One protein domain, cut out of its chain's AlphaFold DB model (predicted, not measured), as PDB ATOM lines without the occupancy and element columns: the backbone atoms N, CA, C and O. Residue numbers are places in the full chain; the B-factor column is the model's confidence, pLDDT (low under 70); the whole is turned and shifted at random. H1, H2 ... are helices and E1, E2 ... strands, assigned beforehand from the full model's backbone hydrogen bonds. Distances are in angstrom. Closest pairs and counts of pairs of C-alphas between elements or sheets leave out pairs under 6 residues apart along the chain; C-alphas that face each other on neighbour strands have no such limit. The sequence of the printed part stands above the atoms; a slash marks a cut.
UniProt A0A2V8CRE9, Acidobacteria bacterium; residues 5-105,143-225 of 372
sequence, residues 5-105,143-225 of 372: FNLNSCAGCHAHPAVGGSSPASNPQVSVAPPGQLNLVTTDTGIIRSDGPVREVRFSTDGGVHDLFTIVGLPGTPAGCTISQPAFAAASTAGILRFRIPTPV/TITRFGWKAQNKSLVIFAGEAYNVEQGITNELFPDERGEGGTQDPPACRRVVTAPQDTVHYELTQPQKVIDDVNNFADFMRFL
ATOM      1  N   PHE A   5     -21.610  -7.410  48.310       96.00
ATOM      2  CA  PHE A   5     -21.943  -8.651  47.613       96.00
ATOM      3  C   PHE A   5     -23.223  -9.329  48.120       96.00
ATOM      4  O   PHE A   5     -23.602  -9.208  49.287       96.00
ATOM      5  N   ASN A   6     -23.825 -10.145  47.254       97.19
ATOM      6  CA  ASN A   6     -24.937 -11.043  47.567       97.19
ATOM      7  C   ASN A   6     -24.482 -12.480  47.848       97.19
ATOM      8  O   ASN A   6     -25.083 -13.154  48.687       97.19
ATOM      9  N   LEU A   7     -23.437 -12.966  47.166       96.19
ATOM     10  CA  LEU A   7     -22.834 -14.285  47.398       96.19
ATOM     11  C   LEU A   7     -21.401 -14.333  46.858       96.19
ATOM     12  O   LEU A   7     -21.058 -13.556  45.985       96.19
ATOM     13  N   ASN A   8     -20.566 -15.262  47.328       92.44
ATOM     14  CA  ASN A   8     -19.166 -15.398  46.897       92.44
ATOM     15  C   ASN A   8     -18.912 -16.436  45.791       92.44
ATOM     16  O   ASN A   8     -17.771 -16.838  45.566       92.44
ATOM     17  N   SER A   9     -19.971 -16.931  45.150       94.38
ATOM     18  CA  SER A   9     -19.874 -17.925  44.084       94.38
ATOM     19  C   SER A   9     -21.134 -17.946  43.226       94.38
ATOM     20  O   SER A   9     -22.241 -18.113  43.747       94.38
ATOM     21  N   CYS A  10     -20.961 -17.898  41.901       95.31
ATOM     22  CA  CYS A  10     -22.047 -18.090  40.937       95.31
ATOM     23  C   CYS A  10     -22.749 -19.440  41.159       95.31
ATOM     24  O   CYS A  10     -23.975 -19.528  41.136       95.31
ATOM     25  N   ALA A  11     -21.969 -20.491  41.439       96.12
ATOM     26  CA  ALA A  11     -22.480 -21.841  41.650       96.12
ATOM     27  C   ALA A  11     -23.307 -21.981  42.934       96.12
ATOM     28  O   ALA A  11     -24.077 -22.928  43.037       96.12
ATOM     29  N   GLY A  12     -23.181 -21.056  43.892       96.62
ATOM     30  CA  GLY A  12     -24.060 -21.018  45.058       96.62
ATOM     31  C   GLY A  12     -25.461 -20.509  44.700       96.62
ATOM     32  O   GLY A  12     -26.455 -21.137  45.059       96.62
ATOM     33  N   CYS A  13     -25.552 -19.423  43.925       97.00
ATOM     34  CA  CYS A  13     -26.831 -18.870  43.465       97.00
ATOM     35  C   CYS A  13     -27.532 -19.804  42.466       97.00
ATOM     36  O   CYS A  13     -28.754 -19.953  42.492       97.00
ATOM     37  N   HIS A  14     -26.747 -20.447  41.601       97.75
ATOM     38  CA  HIS A  14     -27.208 -21.265  40.480       97.75
ATOM     39  C   HIS A  14     -26.936 -22.755  40.713       97.75
ATOM     40  O   HIS A  14     -26.285 -23.402  39.894       97.75
ATOM     41  N   ALA A  15     -27.383 -23.300  41.844       97.44
ATOM     42  CA  ALA A  15     -26.965 -24.628  42.301       97.44
ATOM     43  C   ALA A  15     -27.948 -25.769  41.989       97.44
ATOM     44  O   ALA A  15     -27.568 -26.934  42.106       97.44
ATOM     45  N   HIS A  16     -29.213 -25.473  41.662       97.94
ATOM     46  CA  HIS A  16     -30.272 -26.486  41.629       97.94
ATOM     47  C   HIS A  16     -30.978 -26.622  40.273       97.94
ATOM     48  O   HIS A  16     -31.470 -25.624  39.747       97.94
ATOM     49  N   PRO A  17     -31.138 -27.846  39.736       96.69
ATOM     50  CA  PRO A  17     -30.749 -29.138  40.326       96.69
ATOM     51  C   PRO A  17     -29.249 -29.456  40.220       96.69
ATOM     52  O   PRO A  17     -28.771 -30.384  40.865       96.69
ATOM     53  N   ALA A  18     -28.514 -28.684  39.422       97.12
ATOM     54  CA  ALA A  18     -27.065 -28.739  39.286       97.12
ATOM     55  C   ALA A  18     -26.519 -27.324  39.037       97.12
ATOM     56  O   ALA A  18     -27.294 -26.381  38.855       97.12
ATOM     57  N   VAL A  19     -25.190 -27.181  39.000       97.88
ATOM     58  CA  VAL A  19     -24.528 -25.902  38.694       97.88
ATOM     59  C   VAL A  19     -25.011 -25.368  37.339       97.88
ATOM     60  O   VAL A  19     -24.993 -26.091  36.346       97.88
ATOM     61  N   GLY A  20     -25.451 -24.109  37.312       97.31
ATOM     62  CA  GLY A  20     -26.155 -23.486  36.185       97.31
ATOM     63  C   GLY A  20     -27.683 -23.461  36.336       97.31
ATOM     64  O   GLY A  20     -28.396 -22.964  35.464       97.31
ATOM     65  N   GLY A  21     -28.203 -23.988  37.441       97.38
ATOM     66  CA  GLY A  21     -29.626 -24.042  37.729       97.38
ATOM     67  C   GLY A  21     -30.204 -22.782  38.380       97.38
ATOM     68  O   GLY A  21     -29.654 -21.685  38.291       97.38
ATOM     69  N   SER A  22     -31.355 -22.949  39.027       96.81
ATOM     70  CA  SER A  22     -31.981 -21.953  39.902       96.81
ATOM     71  C   SER A  22     -31.440 -22.037  41.335       96.81
ATOM     72  O   SER A  22     -30.597 -22.880  41.654       96.81
ATOM     73  N   SER A  23     -31.995 -21.201  42.216       97.69
ATOM     74  CA  SER A  23     -31.743 -21.260  43.654       97.69
ATOM     75  C   SER A  23     -31.911 -22.677  44.234       97.69
ATOM     76  O   SER A  23     -32.934 -23.319  43.966       97.69
ATOM     77  N   PRO A  24     -30.971 -23.145  45.076       97.88
ATOM     78  CA  PRO A  24     -31.146 -24.350  45.885       97.88
ATOM     79  C   PRO A  24     -32.171 -24.168  47.004       97.88
ATOM     80  O   PRO A  24     -32.508 -23.044  47.365       97.88
ATOM     81  N   ALA A  25     -32.637 -25.294  47.561       97.19
ATOM     82  CA  ALA A  25     -33.576 -25.334  48.686       97.19
ATOM     83  C   ALA A  25     -33.001 -24.706  49.964       97.19
ATOM     84  O   ALA A  25     -33.720 -24.058  50.713       97.19
ATOM     85  N   SER A  26     -31.710 -24.934  50.220       97.56
ATOM     86  CA  SER A  26     -31.000 -24.300  51.327       97.56
ATOM     87  C   SER A  26     -30.335 -23.035  50.816       97.56
ATOM     88  O   SER A  26     -29.498 -23.122  49.919       97.56
ATOM     89  N   ASN A  27     -30.701 -21.882  51.370       98.25
ATOM     90  CA  ASN A  27     -30.193 -20.600  50.906       98.25
ATOM     91  C   ASN A  27     -28.719 -20.399  51.321       98.25
ATOM     92  O   ASN A  27     -28.448 -20.176  52.507       98.25
ATOM     93  N   PRO A  28     -27.758 -20.402  50.378       97.94
ATOM     94  CA  PRO A  28     -26.343 -20.206  50.686       97.94
ATOM     95  C   PRO A  28     -26.013 -18.780  51.144       97.94
ATOM     96  O   PRO A  28     -24.981 -18.579  51.772       97.94
ATOM     97  N   GLN A  29     -26.870 -17.785  50.891       98.19
ATOM     98  CA  GLN A  29     -26.653 -16.416  51.379       98.19
ATOM     99  C   GLN A  29     -26.638 -16.365  52.912       98.19
ATOM    100  O   GLN A  29     -25.900 -15.581  53.499       98.19
ATOM    101  N   VAL A  30     -27.393 -17.251  53.576       97.81
ATOM    102  CA  VAL A  30     -27.404 -17.354  55.043       97.81
ATOM    103  C   VAL A  30     -26.058 -17.846  55.581       97.81
ATOM    104  O   VAL A  30     -25.605 -17.364  56.616       97.81
ATOM    105  N   SER A  31     -25.407 -18.789  54.895       93.94
ATOM    106  CA  SER A  31     -24.159 -19.395  55.375       93.94
ATOM    107  C   SER A  31     -22.916 -18.549  55.100       93.94
ATOM    108  O   SER A  31     -21.918 -18.711  55.798       93.94
ATOM    109  N   VAL A  32     -22.966 -17.645  54.118       94.50
ATOM    110  CA  VAL A  32     -21.847 -16.739  53.795       94.50
ATOM    111  C   VAL A  32     -21.934 -15.379  54.486       94.50
ATOM    112  O   VAL A  32     -21.054 -14.541  54.285       94.50
ATOM    113  N   ALA A  33     -22.996 -15.135  55.258       96.62
ATOM    114  CA  ALA A  33     -23.225 -13.855  55.906       96.62
ATOM    115  C   ALA A  33     -22.046 -13.486  56.828       96.62
ATOM    116  O   ALA A  33     -21.685 -14.271  57.714       96.62
ATOM    117  N   PRO A  34     -21.449 -12.292  56.669       96.69
ATOM    118  CA  PRO A  34     -20.417 -11.813  57.575       96.69
ATOM    119  C   PRO A  34     -20.919 -11.705  59.024       96.69
ATOM    120  O   PRO A  34     -22.117 -11.483  59.256       96.69
ATOM    121  N   PRO A  35     -20.015 -11.798  60.019       95.31
ATOM    122  CA  PRO A  35     -20.378 -11.651  61.424       95.31
ATOM    123  C   PRO A  35     -21.191 -10.374  61.682       95.31
ATOM    124  O   PRO A  35     -20.781  -9.276  61.313       95.31
ATOM    125  N   GLY A  36     -22.350 -10.523  62.328       95.88
ATOM    126  CA  GLY A  36     -23.223  -9.407  62.703       95.88
ATOM    127  C   GLY A  36     -24.145  -8.871  61.601       95.88
ATOM    128  O   GLY A  36     -24.980  -8.028  61.904       95.88
ATOM    129  N   GLN A  37     -24.053  -9.368  60.362       97.88
ATOM    130  CA  GLN A  37     -24.858  -8.865  59.236       97.88
ATOM    131  C   GLN A  37     -26.098  -9.723  58.913       97.88
ATOM    132  O   GLN A  37     -26.960  -9.309  58.136       97.88
ATOM    133  N   LEU A  38     -26.224 -10.915  59.510       97.81
ATOM    134  CA  LEU A  38     -27.300 -11.860  59.183       97.81
ATOM    135  C   LEU A  38     -28.677 -11.441  59.725       97.81
ATOM    136  O   LEU A  38     -29.678 -11.592  59.024       97.81
ATOM    137  N   ASN A  39     -28.747 -10.923  60.957       97.94
ATOM    138  CA  ASN A  39     -30.023 -10.624  61.627       97.94
ATOM    139  C   ASN A  39     -30.861  -9.607  60.844       97.94
ATOM    140  O   ASN A  39     -32.059  -9.825  60.655       97.94
ATOM    141  N   LEU A  40     -30.213  -8.568  60.301       98.38
ATOM    142  CA  LEU A  40     -30.888  -7.522  59.537       98.38
ATOM    143  C   LEU A  40     -31.652  -8.099  58.340       98.38
ATOM    144  O   LEU A  40     -32.801  -7.737  58.114       98.38
ATOM    145  N   VAL A  41     -31.037  -9.012  57.584       98.25
ATOM    146  CA  VAL A  41     -31.614  -9.589  56.354       98.25
ATOM    147  C   VAL A  41     -32.468 -10.839  56.605       98.25
ATOM    148  O   VAL A  41     -33.103 -11.342  55.682       98.25
ATOM    149  N   THR A  42     -32.510 -11.342  57.841       97.88
ATOM    150  CA  THR A  42     -33.318 -12.508  58.234       97.88
ATOM    151  C   THR A  42     -34.394 -12.116  59.240       97.88
ATOM    152  O   THR A  42     -35.524 -11.853  58.845       97.88
ATOM    153  N   THR A  43     -34.073 -12.061  60.531       96.69
ATOM    154  CA  THR A  43     -35.026 -11.818  61.621       96.69
ATOM    155  C   THR A  43     -35.711 -10.457  61.520       96.69
ATOM    156  O   THR A  43     -36.918 -10.385  61.736       96.69
ATOM    157  N   ASP A  44     -34.978  -9.403  61.156       97.12
ATOM    158  CA  ASP A  44     -35.497  -8.033  61.252       97.12
ATOM    159  C   ASP A  44     -36.345  -7.629  60.036       97.12
ATOM    160  O   ASP A  44     -37.295  -6.860  60.166       97.12
ATOM    161  N   THR A  45     -36.016  -8.138  58.843       97.62
ATOM    162  CA  THR A  45     -36.687  -7.745  57.587       97.62
ATOM    163  C   THR A  45     -37.301  -8.901  56.804       97.62
ATOM    164  O   THR A  45     -38.123  -8.662  55.924       97.62
ATOM    165  N   GLY A  46     -36.927 -10.151  57.092       96.75
ATOM    166  CA  GLY A  46     -37.421 -11.324  56.369       96.75
ATOM    167  C   GLY A  46     -36.985 -11.401  54.904       96.75
ATOM    168  O   GLY A  46     -37.618 -12.126  54.135       96.75
ATOM    169  N   ILE A  47     -35.939 -10.665  54.509       98.06
ATOM    170  CA  ILE A  47     -35.445 -10.619  53.126       98.06
ATOM    171  C   ILE A  47     -35.059 -12.020  52.639       98.06
ATOM    172  O   ILE A  47     -35.550 -12.448  51.594       98.06
ATOM    173  N   ILE A  48     -34.252 -12.753  53.413       98.19
ATOM    174  CA  ILE A  48     -33.866 -14.145  53.154       98.19
ATOM    175  C   ILE A  48     -34.202 -15.063  54.338       98.19
ATOM    176  O   ILE A  48     -34.354 -14.629  55.480       98.19
ATOM    177  N   ARG A  49     -34.307 -16.366  54.055       97.19
ATOM    178  CA  ARG A  49     -34.503 -17.454  55.027       97.19
ATOM    179  C   ARG A  49     -33.635 -18.648  54.645       97.19
ATOM    180  O   ARG A  49     -33.319 -18.807  53.471       97.19
ATOM    181  N   SER A  50     -33.281 -19.496  55.610       97.25
ATOM    182  CA  SER A  50     -32.423 -20.671  55.383       97.25
ATOM    183  C   SER A  50     -33.018 -21.700  54.420       97.25
ATOM    184  O   SER A  50     -32.266 -22.420  53.772       97.25
ATOM    185  N   ASP A  51     -34.344 -21.767  54.336       96.44
ATOM    186  CA  ASP A  51     -35.145 -22.650  53.479       96.44
ATOM    187  C   ASP A  51     -35.842 -21.900  52.323       96.44
ATOM    188  O   ASP A  51     -36.700 -22.453  51.635       96.44
ATOM    189  N   GLY A  52     -35.503 -20.620  52.132       96.94
ATOM    190  CA  GLY A  52     -36.035 -19.776  51.063       96.94
ATOM    191  C   GLY A  52     -35.123 -19.723  49.835       96.94
ATOM    192  O   GLY A  52     -34.010 -20.251  49.855       96.94
ATOM    193  N   PRO A  53     -35.553 -19.043  48.761       98.06
ATOM    194  CA  PRO A  53     -34.696 -18.833  47.610       98.06
ATOM    195  C   PRO A  53     -33.566 -17.853  47.932       98.06
ATOM    196  O   PRO A  53     -33.718 -16.958  48.768       98.06
ATOM    197  N   VAL A  54     -32.474 -17.969  47.185       98.50
ATOM    198  CA  VAL A  54     -31.522 -16.885  46.954       98.50
ATOM    199  C   VAL A  54     -32.281 -15.686  46.397       98.50
ATOM    200  O   VAL A  54     -33.078 -15.839  45.468       98.50
ATOM    201  N   ARG A  55     -32.028 -14.503  46.956       97.81
ATOM    202  CA  ARG A  55     -32.680 -13.251  46.571       97.81
ATOM    203  C   ARG A  55     -31.657 -12.159  46.297       97.81
ATOM    204  O   ARG A  55     -30.799 -11.871  47.128       97.81
ATOM    205  N   GLU A  56     -31.819 -11.544  45.138       97.19
ATOM    206  CA  GLU A  56     -31.324 -10.218  44.793       97.19
ATOM    207  C   GLU A  56     -32.378  -9.202  45.260       97.19
ATOM    208  O   GLU A  56     -33.573  -9.365  44.977       97.19
ATOM    209  N   VAL A  57     -31.955  -8.174  45.999       98.00
ATOM    210  CA  VAL A  57     -32.853  -7.140  46.529       98.00
ATOM    211  C   VAL A  57     -32.714  -5.869  45.713       98.00
ATOM    212  O   VAL A  57     -31.606  -5.432  45.411       98.00
ATOM    213  N   ARG A  58     -33.848  -5.245  45.406       97.81
ATOM    214  CA  ARG A  58     -33.921  -3.919  44.794       97.81
ATOM    215  C   ARG A  58     -34.813  -3.001  45.607       97.81
ATOM    216  O   ARG A  58     -35.762  -3.474  46.238       97.81
ATOM    217  N   PHE A  59     -34.553  -1.699  45.564       97.44
ATOM    218  CA  PHE A  59     -35.499  -0.706  46.060       97.44
ATOM    219  C   PHE A  59     -36.290  -0.144  44.885       97.44
ATOM    220  O   PHE A  59     -35.728   0.239  43.861       97.44
ATOM    221  N   SER A  60     -37.614  -0.060  45.011       96.94
ATOM    222  CA  SER A  60     -38.456   0.493  43.942       96.94
ATOM    223  C   SER A  60     -38.226   1.991  43.695       96.94
ATOM    224  O   SER A  60     -38.762   2.536  42.737       96.94
ATOM    225  N   THR A  61     -37.473   2.673  44.563       95.44
ATOM    226  CA  THR A  61     -37.166   4.109  44.474       95.44
ATOM    227  C   THR A  61     -36.053   4.444  43.488       95.44
ATOM    228  O   THR A  61     -36.064   5.538  42.933       95.44
ATOM    229  N   ASP A  62     -35.104   3.534  43.274       94.88
ATOM    230  CA  ASP A  62     -33.971   3.727  42.358       94.88
ATOM    231  C   ASP A  62     -33.811   2.578  41.345       94.88
ATOM    232  O   ASP A  62     -33.147   2.740  40.323       94.88
ATOM    233  N   GLY A  63     -34.449   1.428  41.592       93.56
ATOM    234  CA  GLY A  63     -34.376   0.241  40.748       93.56
ATOM    235  C   GLY A  63     -33.045  -0.512  40.813       93.56
ATOM    236  O   GLY A  63     -32.914  -1.543  40.145       93.56
ATOM    237  N   GLY A  64     -32.074  -0.028  41.589       92.94
ATOM    238  CA  GLY A  64     -30.741  -0.601  41.731       92.94
ATOM    239  C   GLY A  64     -30.744  -1.894  42.541       92.94
ATOM    240  O   GLY A  64     -31.694  -2.193  43.261       92.94
ATOM    241  N   VAL A  65     -29.680  -2.686  42.399       95.88
ATOM    242  CA  VAL A  65     -29.429  -3.827  43.291       95.88
ATOM    243  C   VAL A  65     -28.772  -3.317  44.568       95.88
ATOM    244  O   VAL A  65     -27.799  -2.566  44.505       95.88
ATOM    245  N   HIS A  66     -29.303  -3.753  45.705       97.50
ATOM    246  CA  HIS A  66     -28.793  -3.463  47.040       97.50
ATOM    247  C   HIS A  66     -28.249  -4.753  47.642       97.50
ATOM    248  O   HIS A  66     -29.017  -5.640  48.025       97.50
ATOM    249  N   ASP A  67     -26.924  -4.863  47.699       97.50
ATOM    250  CA  ASP A  67     -26.250  -6.068  48.165       97.50
ATOM    251  C   ASP A  67     -26.581  -6.400  49.618       97.50
ATOM    252  O   ASP A  67     -26.541  -5.539  50.501       97.50
ATOM    253  N   LEU A  68     -26.847  -7.676  49.887       98.00
ATOM    254  CA  LEU A  68     -27.174  -8.142  51.230       98.00
ATOM    255  C   LEU A  68     -26.046  -7.894  52.227       98.00
ATOM    256  O   LEU A  68     -26.329  -7.630  53.397       98.00
ATOM    257  N   PHE A  69     -24.789  -7.994  51.794       97.69
ATOM    258  CA  PHE A  69     -23.637  -7.997  52.683       97.69
ATOM    259  C   PHE A  69     -22.551  -7.017  52.249       97.69
ATOM    260  O   PHE A  69     -22.400  -6.670  51.079       97.69
ATOM    261  N   THR A  70     -21.746  -6.613  53.228       96.50
ATOM    262  CA  THR A  70     -20.482  -5.904  53.017       96.50
ATOM    263  C   THR A  70     -19.317  -6.739  53.523       96.50
ATOM    264  O   THR A  70     -19.487  -7.566  54.415       96.50
ATOM    265  N   ILE A  71     -18.104  -6.485  53.043       94.12
ATOM    266  CA  ILE A  71     -16.911  -7.208  53.513       94.12
ATOM    267  C   ILE A  71     -16.579  -6.968  54.993       94.12
ATOM    268  O   ILE A  71     -15.796  -7.722  55.562       94.12
ATOM    269  N   VAL A  72     -17.168  -5.956  55.639       95.00
ATOM    270  CA  VAL A  72     -16.856  -5.591  57.026       95.00
ATOM    271  C   VAL A  72     -17.079  -6.773  57.973       95.00
ATOM    272  O   VAL A  72     -18.171  -7.332  58.065       95.00
ATOM    273  N   GLY A  73     -16.023  -7.134  58.706       92.38
ATOM    274  CA  GLY A  73     -16.002  -8.275  59.625       92.38
ATOM    275  C   GLY A  73     -15.394  -9.549  59.032       92.38
ATOM    276  O   GLY A  73     -15.141 -10.495  59.778       92.38
ATOM    277  N   LEU A  74     -15.106  -9.581  57.725       93.06
ATOM    278  CA  LEU A  74     -14.416 -10.701  57.090       93.06
ATOM    279  C   LEU A  74     -12.884 -10.582  57.196       93.06
ATOM    280  O   LEU A  74     -12.338  -9.468  57.197       93.06
ATOM    281  N   PRO A  75     -12.157 -11.717  57.215       90.62
ATOM    282  CA  PRO A  75     -10.707 -11.725  57.049       90.62
ATOM    283  C   PRO A  75     -10.288 -11.031  55.746       90.62
ATOM    284  O   PRO A  75     -10.892 -11.247  54.701       90.62
ATOM    285  N   GLY A  76      -9.239 -10.207  55.804       87.56
ATOM    286  CA  GLY A  76      -8.740  -9.468  54.637       87.56
ATOM    287  C   GLY A  76      -9.444  -8.134  54.362       87.56
ATOM    288  O   GLY A  76      -9.045  -7.438  53.432       87.56
ATOM    289  N   THR A  77     -10.428  -7.734  55.179       91.56
ATOM    290  CA  THR A  77     -11.021  -6.386  55.105       91.56
ATOM    291  C   THR A  77      -9.930  -5.315  55.257       91.56
ATOM    292  O   THR A  77      -9.203  -5.339  56.257       91.56
ATOM    293  N   PRO A  78      -9.801  -4.355  54.319       90.88
ATOM    294  CA  PRO A  78      -8.798  -3.302  54.417       90.88
ATOM    295  C   PRO A  78      -8.946  -2.454  55.687       90.88
ATOM    296  O   PRO A  78     -10.052  -2.086  56.090       90.88
ATOM    297  N   ALA A  79      -7.817  -2.079  56.293       91.62
ATOM    298  CA  ALA A  79      -7.814  -1.185  57.449       91.62
ATOM    299  C   ALA A  79      -8.484   0.159  57.108       91.62
ATOM    300  O   ALA A  79      -8.139   0.806  56.118       91.62
ATOM    301  N   GLY A  80      -9.435   0.578  57.947       91.81
ATOM    302  CA  GLY A  80     -10.218   1.799  57.742       91.81
ATOM    303  C   GLY A  80     -11.396   1.653  56.773       91.81
ATOM    304  O   GLY A  80     -12.088   2.639  56.537       91.81
ATOM    305  N   CYS A  81     -11.654   0.463  56.216       92.94
ATOM    306  CA  CYS A  81     -12.883   0.226  55.466       92.94
ATOM    307  C   CYS A  81     -14.084   0.162  56.419       92.94
ATOM    308  O   CYS A  81     -14.243  -0.794  57.179       92.94
ATOM    309  N   THR A  82     -14.928   1.190  56.368       93.38
ATOM    310  CA  THR A  82     -16.156   1.293  57.161       93.38
ATOM    311  C   THR A  82     -17.339   1.559  56.238       93.38
ATOM    312  O   THR A  82     -17.546   2.688  55.795       93.38
ATOM    313  N   ILE A  83     -18.110   0.515  55.950       95.31
ATOM    314  CA  ILE A  83     -19.366   0.571  55.196       95.31
ATOM    315  C   ILE A  83     -20.432  -0.241  55.923       95.31
ATOM    316  O   ILE A  83     -20.115  -1.168  56.667       95.31
ATOM    317  N   SER A  84     -21.693   0.123  55.724       96.06
ATOM    318  CA  SER A  84     -22.842  -0.589  56.277       96.06
ATOM    319  C   SER A  84     -23.610  -1.321  55.182       96.06
ATOM    320  O   SER A  84     -23.547  -0.950  54.002       96.06
ATOM    321  N   GLN A  85     -24.396  -2.317  55.598       97.38
ATOM    322  CA  GLN A  85     -25.476  -2.843  54.765       97.38
ATOM    323  C   GLN A  85     -26.396  -1.692  54.304       97.38
ATOM    324  O   GLN A  85     -26.473  -0.657  54.986       97.38
ATOM    325  N   PRO A  86     -27.083  -1.860  53.161       97.38
ATOM    326  CA  PRO A  86     -28.171  -0.990  52.730       97.38
ATOM    327  C   PRO A  86     -29.185  -0.712  53.844       97.38
ATOM    328  O   PRO A  86     -29.307  -1.471  54.810       97.38
ATOM    329  N   ALA A  87     -29.973   0.351  53.688       97.06
ATOM    330  CA  ALA A  87     -30.997   0.757  54.654       97.06
ATOM    331  C   ALA A  87     -32.239  -0.169  54.650       97.06
ATOM    332  O   ALA A  87     -33.378   0.294  54.596       97.06
ATOM    333  N   PHE A  88     -32.039  -1.489  54.732       98.31
ATOM    334  CA  PHE A  88     -33.072  -2.515  54.594       98.31
ATOM    335  C   PHE A  88     -34.209  -2.385  55.607       98.31
ATOM    336  O   PHE A  88     -35.362  -2.589  55.242       98.31
ATOM    337  N   ALA A  89     -33.929  -1.999  56.854       98.12
ATOM    338  CA  ALA A  89     -34.977  -1.785  57.855       98.12
ATOM    339  C   ALA A  89     -35.919  -0.630  57.462       98.12
ATOM    340  O   ALA A  89     -37.141  -0.752  57.560       98.12
ATOM    341  N   ALA A  90     -35.358   0.474  56.955       98.19
ATOM    342  CA  ALA A  90     -36.142   1.612  56.482       98.19
ATOM    343  C   ALA A  90     -36.904   1.263  55.197       98.19
ATOM    344  O   ALA A  90     -38.095   1.549  55.094       98.19
ATOM    345  N   ALA A  91     -36.253   0.579  54.253       98.12
ATOM    346  CA  ALA A  91     -36.868   0.143  53.004       98.12
ATOM    347  C   ALA A  91     -37.995  -0.888  53.218       98.12
ATOM    348  O   ALA A  91     -39.032  -0.817  52.556       98.12
ATOM    349  N   SER A  92     -37.829  -1.802  54.181       98.00
ATOM    350  CA  SER A  92     -38.870  -2.737  54.624       98.00
ATOM    351  C   SER A  92     -40.066  -1.983  55.208       98.00
ATOM    352  O   SER A  92     -41.190  -2.152  54.743       98.00
ATOM    353  N   THR A  93     -39.812  -1.058  56.143       98.19
ATOM    354  CA  THR A  93     -40.852  -0.204  56.750       98.19
ATOM    355  C   THR A  93     -41.614   0.617  55.705       98.19
ATOM    356  O   THR A  93     -42.823   0.800  55.818       98.19
ATOM    357  N   ALA A  94     -40.919   1.097  54.671       98.12
ATOM    358  CA  ALA A  94     -41.503   1.875  53.584       98.12
ATOM    359  C   ALA A  94     -42.216   1.025  52.512       98.12
ATOM    360  O   ALA A  94     -42.856   1.589  51.628       98.12
ATOM    361  N   GLY A  95     -42.112  -0.310  52.552       97.69
ATOM    362  CA  GLY A  95     -42.732  -1.197  51.560       97.69
ATOM    363  C   GLY A  95     -42.105  -1.124  50.158       97.69
ATOM    364  O   GLY A  95     -42.753  -1.455  49.161       97.69
ATOM    365  N   ILE A  96     -40.846  -0.689  50.058       97.88
ATOM    366  CA  ILE A  96     -40.156  -0.461  48.772       97.88
ATOM    367  C   ILE A  96     -39.198  -1.591  48.376       97.88
ATOM    368  O   ILE A  96     -38.566  -1.509  47.327       97.88
ATOM    369  N   LEU A  97     -39.091  -2.653  49.181       98.25
ATOM    370  CA  LEU A  97     -38.295  -3.833  48.836       98.25
ATOM    371  C   LEU A  97     -38.922  -4.595  47.664       98.25
ATOM    372  O   LEU A  97     -40.131  -4.832  47.640       98.25
ATOM    373  N   ARG A  98     -38.087  -4.999  46.709       98.19
ATOM    374  CA  ARG A  98     -38.426  -5.870  45.580       98.19
ATOM    375  C   ARG A  98     -37.407  -6.994  45.491       98.19
ATOM    376  O   ARG A  98     -36.230  -6.777  45.770       98.19
ATOM    377  N   PHE A  99     -37.859  -8.182  45.104       98.06
ATOM    378  CA  PHE A  99     -37.024  -9.379  45.093       98.06
ATOM    379  C   PHE A  99     -36.981 -10.008  43.716       98.06
ATOM    380  O   PHE A  99     -38.000 -10.108  43.030       98.06
ATOM    381  N   ARG A 100     -35.796 -10.484  43.342       98.12
ATOM    382  CA  ARG A 100     -35.596 -11.327  42.169       98.12
ATOM    383  C   ARG A 100     -34.744 -12.533  42.534       98.12
ATOM    384  O   ARG A 100     -33.830 -12.418  43.343       98.12
ATOM    385  N   ILE A 101     -35.045 -13.694  41.961       98.25
ATOM    386  CA  ILE A 101     -34.285 -14.931  42.202       98.25
ATOM    387  C   ILE A 101     -33.364 -15.264  41.022       98.25
ATOM    388  O   ILE A 101     -33.666 -14.880  39.893       98.25
ATOM    389  N   PRO A 102     -32.279 -16.029  41.212       97.44
ATOM    390  CA  PRO A 102     -31.417 -16.444  40.106       97.44
ATOM    391  C   PRO A 102     -32.186 -17.197  39.010       97.44
ATOM    392  O   PRO A 102     -32.910 -18.162  39.281       97.44
ATOM    393  N   THR A 103     -32.019 -16.777  37.753       96.31
ATOM    394  CA  THR A 103     -32.575 -17.490  36.594       96.31
ATOM    395  C   THR A 103     -31.668 -18.661  36.202       96.31
ATOM    396  O   THR A 103     -30.457 -18.454  36.122       96.31
ATOM    397  N   PRO A 104     -32.198 -19.858  35.888       97.19
ATOM    398  CA  PRO A 104     -31.396 -20.929  35.299       97.19
ATOM    399  C   PRO A 104     -30.709 -20.493  34.000       97.19
ATOM    400  O   PRO A 104     -31.293 -19.755  33.206       97.19
ATOM    401  N   VAL A 105     -29.498 -21.000  33.774       97.88
ATOM    402  CA  VAL A 105     -28.657 -20.708  32.599       97.88
ATOM    403  C   VAL A 105     -28.441 -21.935  31.700       97.88
ATOM    404  O   VAL A 105     -27.718 -21.866  30.710       97.88
ATOM    405  N   THR A 143     -30.588  -3.118  19.671       93.31
ATOM    406  CA  THR A 143     -30.595  -4.586  19.528       93.31
ATOM    407  C   THR A 143     -31.455  -5.248  20.597       93.31
ATOM    408  O   THR A 143     -31.630  -4.700  21.690       93.31
ATOM    409  N   ILE A 144     -32.002  -6.429  20.305       96.38
ATOM    410  CA  ILE A 144     -32.886  -7.125  21.244       96.38
ATOM    411  C   ILE A 144     -32.091  -7.743  22.387       96.38
ATOM    412  O   ILE A 144     -31.150  -8.522  22.204       96.38
ATOM    413  N   THR A 145     -32.530  -7.433  23.601       97.31
ATOM    414  CA  THR A 145     -32.004  -7.996  24.839       97.31
ATOM    415  C   THR A 145     -32.884  -9.164  25.303       97.31
ATOM    416  O   THR A 145     -34.063  -9.250  24.969       97.31
ATOM    417  N   ARG A 146     -32.303 -10.138  26.018       96.88
ATOM    418  CA  ARG A 146     -32.937 -11.461  26.230       96.88
ATOM    419  C   ARG A 146     -32.595 -12.171  27.543       96.88
ATOM    420  O   ARG A 146     -33.250 -13.153  27.890       96.88
ATOM    421  N   PHE A 147     -31.604 -11.686  28.289       97.88
ATOM    422  CA  PHE A 147     -31.164 -12.279  29.555       97.88
ATOM    423  C   PHE A 147     -31.570 -11.435  30.762       97.88
ATOM    424  O   PHE A 147     -31.692 -10.214  30.675       97.88
ATOM    425  N   GLY A 148     -31.780 -12.109  31.894       96.38
ATOM    426  CA  GLY A 148     -32.373 -11.530  33.097       96.38
ATOM    427  C   GLY A 148     -33.905 -11.566  33.100       96.38
ATOM    428  O   GLY A 148     -34.556 -12.029  32.153       96.38
ATOM    429  N   TRP A 149     -34.487 -11.108  34.209       97.88
ATOM    430  CA  TRP A 149     -35.932 -11.134  34.447       97.88
ATOM    431  C   TRP A 149     -36.709 -10.168  33.565       97.88
ATOM    432  O   TRP A 149     -37.799 -10.509  33.126       97.88
ATOM    433  N   LYS A 150     -36.145  -8.998  33.260       97.75
ATOM    434  CA  LYS A 150     -36.753  -8.028  32.338       97.75
ATOM    435  C   LYS A 150     -36.078  -8.038  30.973       97.75
ATOM    436  O   LYS A 150     -36.213  -7.082  30.223       97.75
ATOM    437  N   ALA A 151     -35.350  -9.111  30.650       97.75
ATOM    438  CA  ALA A 151     -34.576  -9.217  29.421       97.75
ATOM    439  C   ALA A 151     -33.586  -8.052  29.260       97.75
ATOM    440  O   ALA A 151     -33.480  -7.523  28.172       97.75
ATOM    441  N   GLN A 152     -32.914  -7.581  30.313       94.94
ATOM    442  CA  GLN A 152     -32.098  -6.360  30.244       94.94
ATOM    443  C   GLN A 152     -30.721  -6.543  29.571       94.94
ATOM    444  O   GLN A 152     -30.129  -5.568  29.119       94.94
ATOM    445  N   ASN A 153     -30.224  -7.781  29.453       96.25
ATOM    446  CA  ASN A 153     -28.906  -8.074  28.877       96.25
ATOM    447  C   ASN A 153     -29.003  -8.741  27.503       96.25
ATOM    448  O   ASN A 153     -29.823  -9.639  27.300       96.25
ATOM    449  N   LYS A 154     -28.146  -8.332  26.556       95.00
ATOM    450  CA  LYS A 154     -28.154  -8.855  25.173       95.00
ATOM    451  C   LYS A 154     -27.326 -10.118  24.960       95.00
ATOM    452  O   LYS A 154     -27.706 -10.949  24.146       95.00
ATOM    453  N   SER A 155     -26.227 -10.281  25.693       96.25
ATOM    454  CA  SER A 155     -25.303 -11.408  25.540       96.25
ATOM    455  C   SER A 155     -24.949 -12.022  26.888       96.25
ATOM    456  O   SER A 155     -25.073 -11.375  27.930       96.25
ATOM    457  N   LEU A 156     -24.470 -13.262  26.859       98.12
ATOM    458  CA  LEU A 156     -23.985 -13.983  28.031       98.12
ATOM    459  C   LEU A 156     -22.728 -13.348  28.621       98.12
ATOM    460  O   LEU A 156     -22.550 -13.411  29.829       98.12
ATOM    461  N   VAL A 157     -21.896 -12.701  27.797       97.88
ATOM    462  CA  VAL A 157     -20.709 -11.972  28.280       97.88
ATOM    463  C   VAL A 157     -21.133 -10.744  29.086       97.88
ATOM    464  O   VAL A 157     -20.649 -10.542  30.193       97.88
ATOM    465  N   ILE A 158     -22.102  -9.964  28.590       96.75
ATOM    466  CA  ILE A 158     -22.631  -8.811  29.335       96.75
ATOM    467  C   ILE A 158     -23.381  -9.283  30.586       96.75
ATOM    468  O   ILE A 158     -23.188  -8.709  31.649       96.75
ATOM    469  N   PHE A 159     -24.184 -10.347  30.485       97.31
ATOM    470  CA  PHE A 159     -24.888 -10.923  31.633       97.31
ATOM    471  C   PHE A 159     -23.915 -11.411  32.721       97.31
ATOM    472  O   PHE A 159     -24.127 -11.118  33.894       97.31
ATOM    473  N   ALA A 160     -22.838 -12.107  32.341       97.88
ATOM    474  CA  ALA A 160     -21.788 -12.541  33.262       97.88
ATOM    475  C   ALA A 160     -21.044 -11.353  33.881       97.88
ATOM    476  O   ALA A 160     -20.890 -11.309  35.096       97.88
ATOM    477  N   GLY A 161     -20.616 -10.388  33.064       97.44
ATOM    478  CA  GLY A 161     -19.883  -9.212  33.529       97.44
ATOM    479  C   GLY A 161     -20.706  -8.336  34.468       97.44
ATOM    480  O   GLY A 161     -20.190  -7.908  35.503       97.44
ATOM    481  N   GLU A 162     -21.989  -8.116  34.153       95.88
ATOM    482  CA  GLU A 162     -22.897  -7.378  35.031       95.88
ATOM    483  C   GLU A 162     -23.068  -8.155  36.331       95.88
ATOM    484  O   GLU A 162     -22.845  -7.585  37.385       95.88
ATOM    485  N   ALA A 163     -23.379  -9.454  36.290       96.12
ATOM    486  CA  ALA A 163     -23.555 -10.249  37.504       96.12
ATOM    487  C   ALA A 163     -22.272 -10.343  38.350       96.12
ATOM    488  O   ALA A 163     -22.352 -10.381  39.574       96.12
ATOM    489  N   TYR A 164     -21.082 -10.355  37.746       95.44
ATOM    490  CA  TYR A 164     -19.831 -10.428  38.504       95.44
ATOM    491  C   TYR A 164     -19.561  -9.132  39.276       95.44
ATOM    492  O   TYR A 164     -19.192  -9.164  40.454       95.44
ATOM    493  N   ASN A 165     -19.866  -7.990  38.652       94.88
ATOM    494  CA  ASN A 165     -19.826  -6.691  39.310       94.88
ATOM    495  C   ASN A 165     -20.981  -6.544  40.316       94.88
ATOM    496  O   ASN A 165     -20.749  -6.210  41.474       94.88
ATOM    497  N   VAL A 166     -22.215  -6.838  39.904       94.88
ATOM    498  CA  VAL A 166     -23.471  -6.652  40.649       94.88
ATOM    499  C   VAL A 166     -23.630  -7.603  41.821       94.88
ATOM    500  O   VAL A 166     -23.899  -7.149  42.917       94.88
ATOM    501  N   GLU A 167     -23.382  -8.890  41.658       95.25
ATOM    502  CA  GLU A 167     -23.650  -9.862  42.721       95.25
ATOM    503  C   GLU A 167     -22.440 -10.113  43.624       95.25
ATOM    504  O   GLU A 167     -22.602 -10.560  44.763       95.25
ATOM    505  N   GLN A 168     -21.222  -9.864  43.127       94.31
ATOM    506  CA  GLN A 168     -19.983 -10.187  43.847       94.31
ATOM    507  C   GLN A 168     -19.047  -9.002  44.084       94.31
ATOM    508  O   GLN A 168     -18.041  -9.161  44.788       94.31
ATOM    509  N   GLY A 169     -19.336  -7.838  43.499       92.38
ATOM    510  CA  GLY A 169     -18.494  -6.648  43.595       92.38
ATOM    511  C   GLY A 169     -17.170  -6.763  42.834       92.38
ATOM    512  O   GLY A 169     -16.226  -6.062  43.169       92.38
ATOM    513  N   ILE A 170     -17.036  -7.679  41.871       92.94
ATOM    514  CA  ILE A 170     -15.779  -7.866  41.132       92.94
ATOM    515  C   ILE A 170     -15.863  -7.098  39.809       92.94
ATOM    516  O   ILE A 170     -16.674  -7.405  38.933       92.94
ATOM    517  N   THR A 171     -15.035  -6.065  39.677       93.81
ATOM    518  CA  THR A 171     -14.863  -5.300  38.438       93.81
ATOM    519  C   THR A 171     -14.180  -6.145  37.370       93.81
ATOM    520  O   THR A 171     -13.322  -6.977  37.662       93.81
ATOM    521  N   ASN A 172     -14.564  -5.914  36.123       94.62
ATOM    522  CA  ASN A 172     -14.086  -6.646  34.955       94.62
ATOM    523  C   ASN A 172     -13.942  -5.692  33.764       94.62
ATOM    524  O   ASN A 172     -14.374  -4.543  33.832       94.62
ATOM    525  N   GLU A 173     -13.351  -6.150  32.663       94.38
ATOM    526  CA  GLU A 173     -13.083  -5.299  31.494       94.38
ATOM    527  C   GLU A 173     -14.344  -4.671  30.860       94.38
ATOM    528  O   GLU A 173     -14.236  -3.634  30.204       94.38
ATOM    529  N   LEU A 174     -15.541  -5.239  31.080       94.88
ATOM    530  CA  LEU A 174     -16.813  -4.635  30.652       94.88
ATOM    531  C   LEU A 174     -17.385  -3.641  31.675       94.88
ATOM    532  O   LEU A 174     -18.036  -2.671  31.290       94.88
ATOM    533  N   PHE A 175     -17.152  -3.890  32.965       94.06
ATOM    534  CA  PHE A 175     -17.645  -3.095  34.092       94.06
ATOM    535  C   PHE A 175     -16.478  -2.778  35.047       94.06
ATOM    536  O   PHE A 175     -16.339  -3.427  36.091       94.06
ATOM    537  N   PRO A 176     -15.601  -1.819  34.682       91.81
ATOM    538  CA  PRO A 176     -14.342  -1.576  35.390       91.81
ATOM    539  C   PRO A 176     -14.515  -0.755  36.671       91.81
ATOM    540  O   PRO A 176     -13.595  -0.676  37.479       91.81
ATOM    541  N   ASP A 177     -15.676  -0.132  36.863       88.00
ATOM    542  CA  ASP A 177     -15.929   0.728  38.009       88.00
ATOM    543  C   ASP A 177     -16.495  -0.063  39.193       88.00
ATOM    544  O   ASP A 177     -17.451  -0.836  39.079       88.00
ATOM    545  N   GLU A 178     -15.910   0.179  40.364       86.94
ATOM    546  CA  GLU A 178     -16.449  -0.287  41.639       86.94
ATOM    547  C   GLU A 178     -17.831   0.323  41.887       86.94
ATOM    548  O   GLU A 178     -18.015   1.544  41.807       86.94
ATOM    549  N   ARG A 179     -18.791  -0.524  42.265       87.12
ATOM    550  CA  ARG A 179     -20.127  -0.083  42.666       87.12
ATOM    551  C   ARG A 179     -20.166   0.123  44.175       87.12
ATOM    552  O   ARG A 179     -19.685  -0.712  44.934       87.12
ATOM    553  N   GLY A 180     -20.788   1.211  44.610       89.50
ATOM    554  CA  GLY A 180     -21.236   1.342  45.992       89.50
ATOM    555  C   GLY A 180     -22.752   1.508  46.079       89.50
ATOM    556  O   GLY A 180     -23.484   1.333  45.103       89.50
ATOM    557  N   GLU A 181     -23.227   1.827  47.273       93.31
ATOM    558  CA  GLU A 181     -24.655   1.870  47.581       93.31
ATOM    559  C   GLU A 181     -25.381   3.027  46.877       93.31
ATOM    560  O   GLU A 181     -24.930   4.174  46.922       93.31
ATOM    561  N   GLY A 182     -26.521   2.737  46.238       84.69
ATOM    562  CA  GLY A 182     -27.367   3.757  45.600       84.69
ATOM    563  C   GLY A 182     -26.650   4.567  44.511       84.69
ATOM    564  O   GLY A 182     -26.903   5.760  44.354       84.69
ATOM    565  N   GLY A 183     -25.685   3.957  43.814       82.44
ATOM    566  CA  GLY A 183     -24.866   4.635  42.800       82.44
ATOM    567  C   GLY A 183     -23.785   5.563  43.370       82.44
ATOM    568  O   GLY A 183     -23.111   6.256  42.610       82.44
ATOM    569  N   THR A 184     -23.587   5.580  44.690       88.25
ATOM    570  CA  THR A 184     -22.513   6.340  45.339       88.25
ATOM    571  C   THR A 184     -21.305   5.444  45.561       88.25
ATOM    572  O   THR A 184     -21.443   4.335  46.060       88.25
ATOM    573  N   GLN A 185     -20.102   5.914  45.227       88.25
ATOM    574  CA  GLN A 185     -18.881   5.146  45.469       88.25
ATOM    575  C   GLN A 185     -18.639   4.923  46.968       88.25
ATOM    576  O   GLN A 185     -18.720   5.858  47.766       88.25
ATOM    577  N   ASP A 186     -18.236   3.707  47.335       91.88
ATOM    578  CA  ASP A 186     -17.825   3.402  48.705       91.88
ATOM    579  C   ASP A 186     -16.558   4.194  49.123       91.88
ATOM    580  O   ASP A 186     -15.819   4.729  48.282       91.88
ATOM    581  N   PRO A 187     -16.249   4.294  50.429       91.50
ATOM    582  CA  PRO A 187     -15.056   4.985  50.906       91.50
ATOM    583  C   PRO A 187     -13.765   4.455  50.257       91.50
ATOM    584  O   PRO A 187     -13.636   3.243  50.052       91.50
ATOM    585  N   PRO A 188     -12.759   5.311  49.987       89.94
ATOM    586  CA  PRO A 188     -11.503   4.888  49.357       89.94
ATOM    587  C   PRO A 188     -10.792   3.734  50.077       89.94
ATOM    588  O   PRO A 188     -10.171   2.896  49.435       89.94
ATOM    589  N   ALA A 189     -10.913   3.656  51.407       90.62
ATOM    590  CA  ALA A 189     -10.341   2.563  52.188       90.62
ATOM    591  C   ALA A 189     -10.949   1.194  51.833       90.62
ATOM    592  O   ALA A 189     -10.231   0.199  51.856       90.62
ATOM    593  N   CYS A 190     -12.231   1.139  51.462       89.25
ATOM    594  CA  CYS A 190     -12.898  -0.089  51.024       89.25
ATOM    595  C   CYS A 190     -12.552  -0.468  49.583       89.25
ATOM    596  O   CYS A 190     -12.500  -1.646  49.259       89.25
ATOM    597  N   ARG A 191     -12.245   0.520  48.740       83.88
ATOM    598  CA  ARG A 191     -11.914   0.338  47.318       83.88
ATOM    599  C   ARG A 191     -10.418   0.169  47.053       83.88
ATOM    600  O   ARG A 191      -9.957   0.340  45.931       83.88
ATOM    601  N   ARG A 192      -9.622  -0.126  48.084       67.56
ATOM    602  CA  ARG A 192      -8.152  -0.149  47.997       67.56
ATOM    603  C   ARG A 192      -7.592  -1.400  47.304       67.56
ATOM    604  O   ARG A 192      -6.392  -1.640  47.392       67.56
ATOM    605  N   VAL A 193      -8.420  -2.206  46.641       63.06
ATOM    606  CA  VAL A 193      -7.930  -3.320  45.820       63.06
ATOM    607  C   VAL A 193      -7.244  -2.710  44.594       63.06
ATOM    608  O   VAL A 193      -7.858  -2.025  43.784       63.06
ATOM    609  N   VAL A 194      -5.922  -2.854  44.547       57.03
ATOM    610  CA  VAL A 194      -5.003  -2.028  43.755       57.03
ATOM    611  C   VAL A 194      -4.894  -2.541  42.315       57.03
ATOM    612  O   VAL A 194      -3.850  -3.062  41.968       57.03
ATOM    613  N   THR A 195      -5.965  -2.437  41.525       66.38
ATOM    614  CA  THR A 195      -6.023  -2.356  40.042       66.38
ATOM    615  C   THR A 195      -7.425  -2.769  39.620       66.38
ATOM    616  O   THR A 195      -7.781  -3.937  39.745       66.38
ATOM    617  N   ALA A 196      -8.218  -1.809  39.152       77.25
ATOM    618  CA  ALA A 196      -9.431  -2.103  38.410       77.25
ATOM    619  C   ALA A 196      -9.103  -2.085  36.900       77.25
ATOM    620  O   ALA A 196      -8.339  -1.209  36.474       77.25
ATOM    621  N   PRO A 197      -9.656  -3.008  36.101       89.50
ATOM    622  CA  PRO A 197     -10.526  -4.089  36.549       89.50
ATOM    623  C   PRO A 197      -9.760  -5.194  37.300       89.50
ATOM    624  O   PRO A 197      -8.565  -5.384  37.082       89.50
ATOM    625  N   GLN A 198     -10.436  -5.872  38.230       90.25
ATOM    626  CA  GLN A 198      -9.853  -6.972  39.011       90.25
ATOM    627  C   GLN A 198      -9.806  -8.278  38.220       90.25
ATOM    628  O   GLN A 198      -8.897  -9.077  38.426       90.25
ATOM    629  N   ASP A 199     -10.791  -8.484  37.350       92.38
ATOM    630  CA  ASP A 199     -10.820  -9.559  36.368       92.38
ATOM    631  C   ASP A 199     -10.383  -9.023  34.998       92.38
ATOM    632  O   ASP A 199     -10.971  -8.072  34.469       92.38
ATOM    633  N   THR A 200      -9.320  -9.608  34.456       93.50
ATOM    634  CA  THR A 200      -8.636  -9.174  33.231       93.50
ATOM    635  C   THR A 200      -8.103 -10.373  32.480       93.50
ATOM    636  O   THR A 200      -7.772 -11.392  33.082       93.50
ATOM    637  N   VAL A 201      -7.879 -10.209  31.181       94.31
ATOM    638  CA  VAL A 201      -7.112 -11.188  30.409       94.31
ATOM    639  C   VAL A 201      -5.686 -11.314  30.968       94.31
ATOM    640  O   VAL A 201      -4.972 -10.326  31.146       94.31
ATOM    641  N   HIS A 202      -5.245 -12.550  31.192       91.94
ATOM    642  CA  HIS A 202      -3.934 -12.889  31.748       91.94
ATOM    643  C   HIS A 202      -2.940 -13.286  30.648       91.94
ATOM    644  O   HIS A 202      -2.671 -14.470  30.408       91.94
ATOM    645  N   TYR A 203      -2.389 -12.288  29.953       92.00
ATOM    646  CA  TYR A 203      -1.476 -12.471  28.811       92.00
ATOM    647  C   TYR A 203      -0.178 -13.227  29.143       92.00
ATOM    648  O   TYR A 203       0.488 -13.750  28.250       92.00
ATOM    649  N   GLU A 204       0.205 -13.265  30.414       93.94
ATOM    650  CA  GLU A 204       1.391 -13.948  30.924       93.94
ATOM    651  C   GLU A 204       1.206 -15.462  31.100       93.94
ATOM    652  O   GLU A 204       2.187 -16.197  31.254       93.94
ATOM    653  N   LEU A 205      -0.039 -15.944  31.100       94.00
ATOM    654  CA  LEU A 205      -0.356 -17.351  31.294       94.00
ATOM    655  C   LEU A 205      -0.382 -18.100  29.956       94.00
ATOM    656  O   LEU A 205      -0.534 -17.531  28.883       94.00
ATOM    657  N   THR A 206      -0.199 -19.419  30.013       93.06
ATOM    658  CA  THR A 206      -0.117 -20.268  28.808       93.06
ATOM    659  C   THR A 206      -1.207 -21.329  28.732       93.06
ATOM    660  O   THR A 206      -1.415 -21.925  27.678       93.06
ATOM    661  N   GLN A 207      -1.917 -21.581  29.835       92.88
ATOM    662  CA  GLN A 207      -3.090 -22.454  29.843       92.88
ATOM    663  C   GLN A 207      -4.282 -21.660  29.297       92.88
ATOM    664  O   GLN A 207      -4.668 -20.699  29.960       92.88
ATOM    665  N   PRO A 208      -4.880 -22.029  28.147       87.50
ATOM    666  CA  PRO A 208      -5.873 -21.190  27.469       87.50
ATOM    667  C   PRO A 208      -7.023 -20.723  28.369       87.50
ATOM    668  O   PRO A 208      -7.359 -19.547  28.375       87.50
ATOM    669  N   GLN A 209      -7.552 -21.615  29.207       88.25
ATOM    670  CA  GLN A 209      -8.641 -21.317  30.140       88.25
ATOM    671  C   GLN A 209      -8.266 -20.331  31.254       88.25
ATOM    672  O   GLN A 209      -9.144 -19.781  31.899       88.25
ATOM    673  N   LYS A 210      -6.968 -20.148  31.520       90.88
ATOM    674  CA  LYS A 210      -6.471 -19.175  32.497       90.88
ATOM    675  C   LYS A 210      -6.074 -17.851  31.857       90.88
ATOM    676  O   LYS A 210      -5.906 -16.886  32.580       90.88
ATOM    677  N   VAL A 211      -5.857 -17.827  30.539       94.69
ATOM    678  CA  VAL A 211      -5.556 -16.595  29.796       94.69
ATOM    679  C   VAL A 211      -6.814 -15.750  29.655       94.69
ATOM    680  O   VAL A 211      -6.750 -14.537  29.796       94.69
ATOM    681  N   ILE A 212      -7.942 -16.397  29.366       94.88
ATOM    682  CA  ILE A 212      -9.250 -15.755  29.247       94.88
ATOM    683  C   ILE A 212      -9.696 -15.274  30.636       94.88
ATOM    684  O   ILE A 212      -9.525 -16.006  31.611       94.88
ATOM    685  N   ASP A 213     -10.265 -14.070  30.705       94.75
ATOM    686  CA  ASP A 213     -10.882 -13.518  31.916       94.75
ATOM    687  C   ASP A 213     -12.046 -14.392  32.426       94.75
ATOM    688  O   ASP A 213     -12.645 -15.195  31.693       94.75
ATOM    689  N   ASP A 214     -12.381 -14.253  33.707       94.81
ATOM    690  CA  ASP A 214     -13.440 -15.042  34.334       94.81
ATOM    691  C   ASP A 214     -14.803 -14.775  33.679       94.81
ATOM    692  O   ASP A 214     -15.580 -15.713  33.488       94.81
ATOM    693  N   VAL A 215     -15.100 -13.531  33.283       96.69
ATOM    694  CA  VAL A 215     -16.362 -13.171  32.611       96.69
ATOM    695  C   VAL A 215     -16.584 -13.981  31.335       96.69
ATOM    696  O   VAL A 215     -17.668 -14.545  31.140       96.69
ATOM    697  N   ASN A 216     -15.576 -14.087  30.473       96.94
ATOM    698  CA  ASN A 216     -15.655 -14.890  29.258       96.94
ATOM    699  C   ASN A 216     -15.710 -16.394  29.574       96.94
ATOM    700  O   ASN A 216     -16.497 -17.109  28.949       96.94
ATOM    701  N   ASN A 217     -14.994 -16.872  30.598       96.56
ATOM    702  CA  ASN A 217     -15.123 -18.256  31.072       96.56
ATOM    703  C   ASN A 217     -16.544 -18.572  31.588       96.56
ATOM    704  O   ASN A 217     -17.097 -19.635  31.289       96.56
ATOM    705  N   PHE A 218     -17.180 -17.656  32.326       96.75
ATOM    706  CA  PHE A 218     -18.573 -17.794  32.766       96.75
ATOM    707  C   PHE A 218     -19.536 -17.780  31.583       96.75
ATOM    708  O   PHE A 218     -20.473 -18.583  31.537       96.75
ATOM    709  N   ALA A 219     -19.310 -16.892  30.614       97.75
ATOM    710  CA  ALA A 219     -20.108 -16.839  29.400       97.75
ATOM    711  C   ALA A 219     -20.021 -18.156  28.623       97.75
ATOM    712  O   ALA A 219     -21.056 -18.675  28.210       97.75
ATOM    713  N   ASP A 220     -18.830 -18.737  28.481       96.69
ATOM    714  CA  ASP A 220     -18.635 -20.026  27.817       96.69
ATOM    715  C   ASP A 220     -19.273 -21.184  28.582       96.69
ATOM    716  O   ASP A 220     -19.943 -22.023  27.973       96.69
ATOM    717  N   PHE A 221     -19.164 -21.194  29.912       97.12
ATOM    718  CA  PHE A 221     -19.896 -22.140  30.750       97.12
ATOM    719  C   PHE A 221     -21.403 -22.083  30.454       97.12
ATOM    720  O   PHE A 221     -21.993 -23.092  30.071       97.12
ATOM    721  N   MET A 222     -22.026 -20.903  30.533       98.12
ATOM    722  CA  MET A 222     -23.459 -20.733  30.248       98.12
ATOM    723  C   MET A 222     -23.823 -21.070  28.796       98.12
ATOM    724  O   MET A 222     -24.888 -21.627  28.525       98.12
ATOM    725  N   ARG A 223     -22.942 -20.743  27.849       97.75
ATOM    726  CA  ARG A 223     -23.161 -20.940  26.413       97.75
ATOM    727  C   ARG A 223     -23.171 -22.414  26.026       97.75
ATOM    728  O   ARG A 223     -23.916 -22.797  25.125       97.75
ATOM    729  N   PHE A 224     -22.381 -23.239  26.710       97.38
ATOM    730  CA  PHE A 224     -22.257 -24.668  26.414       97.38
ATOM    731  C   PHE A 224     -22.943 -25.588  27.430       97.38
ATOM    732  O   PHE A 224     -22.924 -26.809  27.257       97.38
ATOM    733  N   LEU A 225     -23.625 -25.034  28.433       97.38
ATOM    734  CA  LEU A 225     -24.575 -25.787  29.243       97.38
ATOM    735  C   LEU A 225     -25.789 -26.207  28.404       97.38
ATOM    736  O   LEU A 225     -26.531 -25.374  27.880       97.38
TER     737      LEU A 225
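AT A GLANCE: This is residues 5 to 105 and 143 to 225 of the 372 residues of a protein of Acidobacteria bacterium (UniProt A0A2V8CRE9). Little regular structure: loops join helices H5 and H7, packed at a steep angle, to a two-stranded antiparallel ribbon, E1 E2, with H4 at one end and H3 beside H4. The 184 printed residues run H1 H2 H3 E1 H4 E2 H5 H6 H7, mostly helix, with 57 in named elements. The whole is compact, radius of gyration of the C-alphas 16.6 A, spanning 50 by 39 by 32 A.

IN THESE COORDINATES: H1 is residues 10 to 13, from C-alpha 10 at (-22.047, -18.090, 40.937); H2 28 to 31; H3 38 to 44; E1 56 to 59; H4 88 to 93; E2 97 to 100; H5 156 to 168, 16.8 A; H6 208 to 211; H7 214 to 224, 15.3 A, to C-alpha 224 at (-22.257, -24.668, 26.414).

HOW THE PARTS SIT: H3 and H4 touch, closest C-alphas Asp 44 and Ala 89, 7.1 A. N 58 and O 98 of E1 and E2 are within hydrogen-bond range, 2.9 A. H5 and H7 touch, closest C-alphas Leu 156 and Ala 219, 5.0 A, at a steep tilt of 53 degrees, opposite ways. H1 and H5 are near each other. H6 is close to but not clearly touching H7, closest C-alphas Gln 209 and Asn 217, 7.2 A. Every O i to N i+4 pair is within range in H4, H5 and H7; in H3, 2 of 3.

THE WHOLE: Residues 106 to 142 are cut out, a 20.8 A gap between C-alphas 105 and 143. The links H1 to H2, H3 to E1, E1 to H4 and H5 to H6 are long. Residues 192 to 195 have pLDDT under 70.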